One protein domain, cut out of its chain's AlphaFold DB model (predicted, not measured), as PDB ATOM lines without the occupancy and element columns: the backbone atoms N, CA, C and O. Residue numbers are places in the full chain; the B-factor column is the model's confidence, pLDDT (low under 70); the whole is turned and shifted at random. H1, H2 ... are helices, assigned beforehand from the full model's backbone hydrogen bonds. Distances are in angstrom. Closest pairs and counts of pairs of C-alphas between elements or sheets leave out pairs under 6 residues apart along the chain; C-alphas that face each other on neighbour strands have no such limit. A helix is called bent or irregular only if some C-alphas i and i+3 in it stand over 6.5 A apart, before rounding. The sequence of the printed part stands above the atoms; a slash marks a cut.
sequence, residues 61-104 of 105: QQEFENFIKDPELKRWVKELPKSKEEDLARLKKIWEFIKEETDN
ATOM      1  N   GLN A  61      44.259  -6.758 -35.430       54.25
ATOM      2  CA  GLN A  61      45.340  -6.081 -34.720       54.25
ATOM      3  C   GLN A  61      46.576  -5.877 -35.599       54.25
ATOM      4  O   GLN A  61      47.095  -4.767 -35.606       54.25
ATOM      5  N   GLN A  62      47.022  -6.858 -36.393       59.22
ATOM      6  CA  GLN A  62      48.144  -6.627 -37.311       59.22
ATOM      7  C   GLN A  62      47.766  -5.810 -38.527       59.22
ATOM      8  O   GLN A  62      48.591  -5.034 -38.992       59.22
ATOM      9  N   GLU A  63      46.552  -5.944 -39.057       62.53
ATOM     10  CA  GLU A  63      46.104  -5.064 -40.139       62.53
ATOM     11  C   GLU A  63      46.100  -3.609 -39.664       62.53
ATOM     12  O   GLU A  63      46.646  -2.735 -40.337       62.53
ATOM     13  N   PHE A  64      45.611  -3.365 -38.448       63.62
ATOM     14  CA  PHE A  64      45.663  -2.066 -37.793       63.62
ATOM     15  C   PHE A  64      47.103  -1.600 -37.494       63.62
ATOM     16  O   PHE A  64      47.465  -0.456 -37.782       63.62
ATOM     17  N   GLU A  65      47.962  -2.481 -36.968       62.94
ATOM     18  CA  GLU A  65      49.372  -2.183 -36.678       62.94
ATOM     19  C   GLU A  65      50.228  -1.997 -37.946       62.94
ATOM     20  O   GLU A  65      51.226  -1.271 -37.900       62.94
ATOM     21  N   ASN A  66      49.854  -2.602 -39.076       67.94
ATOM     22  CA  ASN A  66      50.500  -2.428 -40.380       67.94
ATOM     23  C   ASN A  66      49.959  -1.211 -41.141       67.94
ATOM     24  O   ASN A  66      50.694  -0.604 -41.926       67.94
ATOM     25  N   PHE A  67      48.700  -0.832 -40.900       77.75
ATOM     26  CA  PHE A  67      48.075   0.361 -41.465       77.75
ATOM     27  C   PHE A  67      48.743   1.641 -40.948       77.75
ATOM     28  O   PHE A  67      49.145   2.504 -41.731       77.75
ATOM     29  N   ILE A  68      48.935   1.746 -39.630       82.25
ATOM     30  CA  ILE A  68      49.596   2.904 -39.021       82.25
ATOM     31  C   ILE A  68      51.104   2.675 -39.037       82.25
ATOM     32  O   ILE A  68      51.644   2.097 -38.110       82.25
ATOM     33  N   LYS A  69      51.825   3.119 -40.069       82.75
ATOM     34  CA  LYS A  69      53.295   2.934 -40.128       82.75
ATOM     35  C   LYS A  69      54.071   3.836 -39.165       82.75
ATOM     36  O   LYS A  69      55.189   3.495 -38.789       82.75
ATOM     37  N   ASP A  70      53.481   4.959 -38.773       88.44
ATOM     38  CA  ASP A  70      54.103   5.947 -37.894       88.44
ATOM     39  C   ASP A  70      54.148   5.449 -36.428       88.44
ATOM     40  O   ASP A  70      53.092   5.214 -35.829       88.44
ATOM     41  N   PRO A  71      55.345   5.294 -35.825       85.69
ATOM     42  CA  PRO A  71      55.497   4.851 -34.438       85.69
ATOM     43  C   PRO A  71      54.818   5.753 -33.396       85.69
ATOM     44  O   PRO A  71      54.372   5.253 -32.360       85.69
ATOM     45  N   GLU A  72      54.734   7.061 -33.643       87.56
ATOM     46  CA  GLU A  72      54.102   8.011 -32.725       87.56
ATOM     47  C   GLU A  72      52.581   7.848 -32.748       87.56
ATOM     48  O   GLU A  72      51.956   7.689 -31.695       87.56
ATOM     49  N   LEU A  73      51.995   7.755 -33.947       87.25
ATOM     50  CA  LEU A  73      50.566   7.479 -34.111       87.25
ATOM     51  C   LEU A  73      50.185   6.111 -33.535       87.25
ATOM     52  O   LEU A  73      49.155   5.997 -32.871       87.25
ATOM     53  N   LYS A  74      51.033   5.084 -33.702       84.75
ATOM     54  CA  LYS A  74      50.827   3.772 -33.060       84.75
ATOM     55  C   LYS A  74      50.714   3.901 -31.547       84.75
ATOM     56  O   LYS A  74      49.804   3.339 -30.938       84.75
ATOM     57  N   ARG A  75      51.654   4.622 -30.930       86.06
ATOM     58  CA  ARG A  75      51.673   4.824 -29.480       86.06
ATOM     59  C   ARG A  75      50.434   5.582 -29.021       86.06
ATOM     60  O   ARG A  75      49.811   5.170 -28.048       86.06
ATOM     61  N   TRP A  76      50.067   6.646 -29.726       87.56
ATOM     62  CA  TRP A  76      48.882   7.432 -29.404       87.56
ATOM     63  C   TRP A  76      47.602   6.592 -29.467       87.56
ATOM     64  O   TRP A  76      46.831   6.600 -28.509       87.56
ATOM     65  N   VAL A  77      47.412   5.779 -30.514       85.94
ATOM     66  CA  VAL A  77      46.232   4.906 -30.596       85.94
ATOM     67  C   VAL A  77      46.189   3.869 -29.473       85.94
ATOM     68  O   VAL A  77      45.117   3.616 -28.928       85.94
ATOM     69  N   LYS A  78      47.328   3.301 -29.061       84.25
ATOM     70  CA  LYS A  78      47.364   2.370 -27.914       84.25
ATOM     71  C   LYS A  78      46.908   3.023 -26.601       84.25
ATOM     72  O   LYS A  78      46.414   2.329 -25.715       84.25
ATOM     73  N   GLU A  79      47.033   4.344 -26.478       86.44
ATOM     74  CA  GLU A  79      46.582   5.110 -25.312       86.44
ATOM     75  C   GLU A  79      45.134   5.627 -25.441       86.44
ATOM     76  O   GLU A  79      44.511   5.938 -24.423       86.44
ATOM     77  N   LEU A  80      44.556   5.665 -26.651       87.25
ATOM     78  CA  LEU A  80      43.185   6.149 -26.885       87.25
ATOM     79  C   LEU A  80      42.124   5.476 -25.996       87.25
ATOM     80  O   LEU A  80      41.343   6.213 -25.393       87.25
ATOM     81  N   PRO A  81      42.095   4.135 -25.818       83.75
ATOM     82  CA  PRO A  81      41.086   3.478 -24.983       83.75
ATOM     83  C   PRO A  81      41.120   3.879 -23.502       83.75
ATOM     84  O   PRO A  81      40.170   3.607 -22.776       83.75
ATOM     85  N   LYS A  82      42.208   4.505 -23.034       86.19
ATOM     86  CA  LYS A  82      42.349   4.980 -21.648       86.19
ATOM     87  C   LYS A  82      41.800   6.397 -21.443       86.19
ATOM     88  O   LYS A  82      41.770   6.880 -20.313       86.19
ATOM     89  N   SER A  83      41.417   7.079 -22.521       87.75
ATOM     90  CA  SER A  83      40.893   8.448 -22.482       87.75
ATOM     91  C   SER A  83      39.433   8.480 -22.019       87.75
ATOM     92  O   SER A  83      38.737   7.466 -22.039       87.75
ATOM     93  N   LYS A  84      38.945   9.656 -21.604       91.06
ATOM     94  CA  LYS A  84      37.533   9.825 -21.236       91.06
ATOM     95  C   LYS A  84      36.643   9.726 -22.473       91.06
ATOM     96  O   LYS A  84      37.010  10.183 -23.552       91.06
ATOM     97  N   GLU A  85      35.432   9.211 -22.290       88.50
ATOM     98  CA  GLU A  85      34.443   9.081 -23.365       88.50
ATOM     99  C   GLU A  85      34.125  10.428 -24.043       88.50
ATOM    100  O   GLU A  85      34.012  10.498 -25.266       88.50
ATOM    101  N   GLU A  86      34.074  11.521 -23.272       89.56
ATOM    102  CA  GLU A  86      33.873  12.882 -23.799       89.56
ATOM    103  C   GLU A  86      34.955  13.298 -24.807       89.56
ATOM    104  O   GLU A  86      34.653  13.935 -25.821       89.56
ATOM    105  N   ASP A  87      36.211  12.926 -24.554       88.88
ATOM    106  CA  ASP A  87      37.339  13.257 -25.424       88.88
ATOM    107  C   ASP A  87      37.302  12.418 -26.709       88.88
ATOM    108  O   ASP A  87      37.538  12.941 -27.801       88.88
ATOM    109  N   LEU A  88      36.898  11.145 -26.612       91.12
ATOM    110  CA  LEU A  88      36.664  10.282 -27.777       91.12
ATOM    111  C   LEU A  88      35.519  10.812 -28.653       91.12
ATOM    112  O   LEU A  88      35.624  10.815 -29.880       91.12
ATOM    113  N   ALA A  89      34.448  11.325 -28.040       90.12
ATOM    114  CA  ALA A  89      33.337  11.934 -28.764       90.12
ATOM    115  C   ALA A  89      33.762  13.209 -29.514       90.12
ATOM    116  O   ALA A  89      33.323  13.441 -30.642       90.12
ATOM    117  N   ARG A  90      34.640  14.030 -28.921       91.19
ATOM    118  CA  ARG A  90      35.225  15.201 -29.598       91.19
ATOM    119  C   ARG A  90      36.108  14.789 -30.772       91.19
ATOM    120  O   ARG A  90      35.965  15.357 -31.851       91.19
ATOM    121  N   LEU A  91      36.966  13.787 -30.583       92.38
ATOM    122  CA  LEU A  91      37.821  13.252 -31.644       92.38
ATOM    123  C   LEU A  91      36.991  12.728 -32.824       92.38
ATOM    124  O   LEU A  91      37.302  13.034 -33.973       92.38
ATOM    125  N   LYS A  92      35.897  12.008 -32.545       92.06
ATOM    126  CA  LYS A  92      34.968  11.527 -33.574       92.06
ATOM    127  C   LYS A  92      34.386  12.674 -34.406       92.06
ATOM    128  O   LYS A  92      34.401  12.584 -35.628       92.06
ATOM    129  N   LYS A  93      33.949  13.765 -33.767       93.19
ATOM    130  CA  LYS A  93      33.417  14.944 -34.476       93.19
ATOM    131  C   LYS A  93      34.450  15.593 -35.398       93.19
ATOM    132  O   LYS A  93      34.122  15.969 -36.517       93.19
ATOM    133  N   ILE A  94      35.697  15.724 -34.938       93.06
ATOM    134  CA  ILE A  94      36.790  16.278 -35.757       93.06
ATOM    135  C   ILE A  94      37.055  15.375 -36.967       93.06
ATOM    136  O   ILE A  94      37.229  15.858 -38.080       93.06
ATOM    137  N   TRP A  95      37.061  14.060 -36.759       90.12
ATOM    138  CA  TRP A  95      37.259  13.086 -37.827       90.12
ATOM    139  C   TRP A  95      36.141  13.103 -38.877       90.12
ATOM    140  O   TRP A  95      36.424  13.023 -40.070       90.12
ATOM    141  N   GLU A  96      34.883  13.226 -38.448       91.00
ATOM    142  CA  GLU A  96      33.730  13.381 -39.346       91.00
ATOM    143  C   GLU A  96      33.881  14.635 -40.218       91.00
ATOM    144  O   GLU A  96      33.750  14.540 -41.434       91.00
ATOM    145  N   PHE A  97      34.290  15.762 -39.626       92.56
ATOM    146  CA  PHE A  97      34.562  16.995 -40.369       92.56
ATOM    147  C   PHE A  97      35.667  16.823 -41.427       92.56
ATOM    148  O   PHE A  97      35.499  17.231 -42.573       92.56
ATOM    149  N   ILE A  98      36.782  16.171 -41.072       91.44
ATOM    150  CA  ILE A  98      37.886  15.908 -42.015       91.44
ATOM    151  C   ILE A  98      37.408  15.046 -43.193       91.44
ATOM    152  O   ILE A  98      37.780  15.307 -44.335       91.44
ATOM    153  N   LYS A  99      36.583  14.026 -42.928       84.56
ATOM    154  CA  LYS A  99      36.037  13.158 -43.979       84.56
ATOM    155  C   LYS A  99      35.128  13.913 -44.945       84.56
ATOM    156  O   LYS A  99      35.257  13.740 -46.155       84.56
ATOM    157  N   GLU A 100      34.259  14.768 -44.417       81.25
ATOM    158  CA  GLU A 100      33.365  15.603 -45.224       81.25
ATOM    159  C   GLU A 100      34.142  16.561 -46.139       81.25
ATOM    160  O   GLU A 100      33.751  16.759 -47.287       81.25
ATOM    161  N   GLU A 101      35.277  17.108 -45.690       77.19
ATOM    162  CA  GLU A 101      36.146  17.927 -46.548       77.19
ATOM    163  C   GLU A 101      36.850  17.117 -47.648       77.19
ATOM    164  O   GLU A 101      37.090  17.642 -48.737       77.19
ATOM    165  N   THR A 102      37.181  15.848 -47.393       67.19
ATOM    166  CA  THR A 102      37.810  14.974 -48.399       67.19
ATOM    167  C   THR A 102      36.835  14.425 -49.437       67.19
ATOM    168  O   THR A 102      37.257  14.193 -50.564       67.19
ATOM    169  N   ASP A 103      35.555  14.256 -49.088       63.12
ATOM    170  CA  ASP A 103      34.510  13.777 -50.009       63.12
ATOM    171  C   ASP A 103      33.923  14.898 -50.892       63.12
ATOM    172  O   ASP A 103      33.256  14.624 -51.890       63.12
ATOM    173  N   ASN A 104      34.167  16.170 -50.554       57.97
ATOM    174  CA  ASN A 104      33.626  17.340 -51.258       57.97
ATOM    175  C   ASN A 104      34.615  17.953 -52.276       57.97
ATOM    176  O   ASN A 104      34.541  19.147 -52.585       57.97
TER     177      ASN A 104
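This is residues 61 to 104 of the 105 residues of the protein "HTH cro/C1-type domain-containing protein" of Cerasibacillus quisquiliarum (UniProt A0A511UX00). Two helices, H2 and the longer H3, make an open V, meeting near the end of H2 and the start of H3, with the short helix H1 folded back near the first half of H2. H3 is the free arm of the V. The printed part has 44 residues with three named helices, H1, H2 and H3, and no named strand: all helix. It is loose, with a radius of gyration of the C-alphas of 12.5 A and spans of 30 by 26 by 16 A.

H1, residues 61 to 67, begins at C-alpha 61 (45.340, -6.081, -34.720) and is 9.7 A long. H2, residues 71 to 82, is 18.3 A long and irregular: C-alphas 78 and 81 are 7.0 A apart. H3, residues 85 to 103, is 27.1 A long and ends at C-alpha 103 (34.510, 13.777, -50.009).

H1 and H2 are close but not clearly touching, the closest C-alphas, of Glu 65 and Lys 74, 7.1 A apart; they run opposite ways at a steep tilt of 42 degrees. H2 and H3 are likewise close but not clearly touching, at Leu 80 and Leu 88, C-alphas 7.8 A apart, opposite ways at a steep tilt of 48 degrees. H1 and H3 are apart. In H1 and H3 every O i to N i+4 pair is within hydrogen-bond range; in H2, 6 of 8.

The C-alphas farthest apart, of Lys 82 and Asn 104, are 33.3 A apart. The printed part has no cut, and both links are tight. Residues 61 to 66 and 102 to 104 have pLDDT under 70.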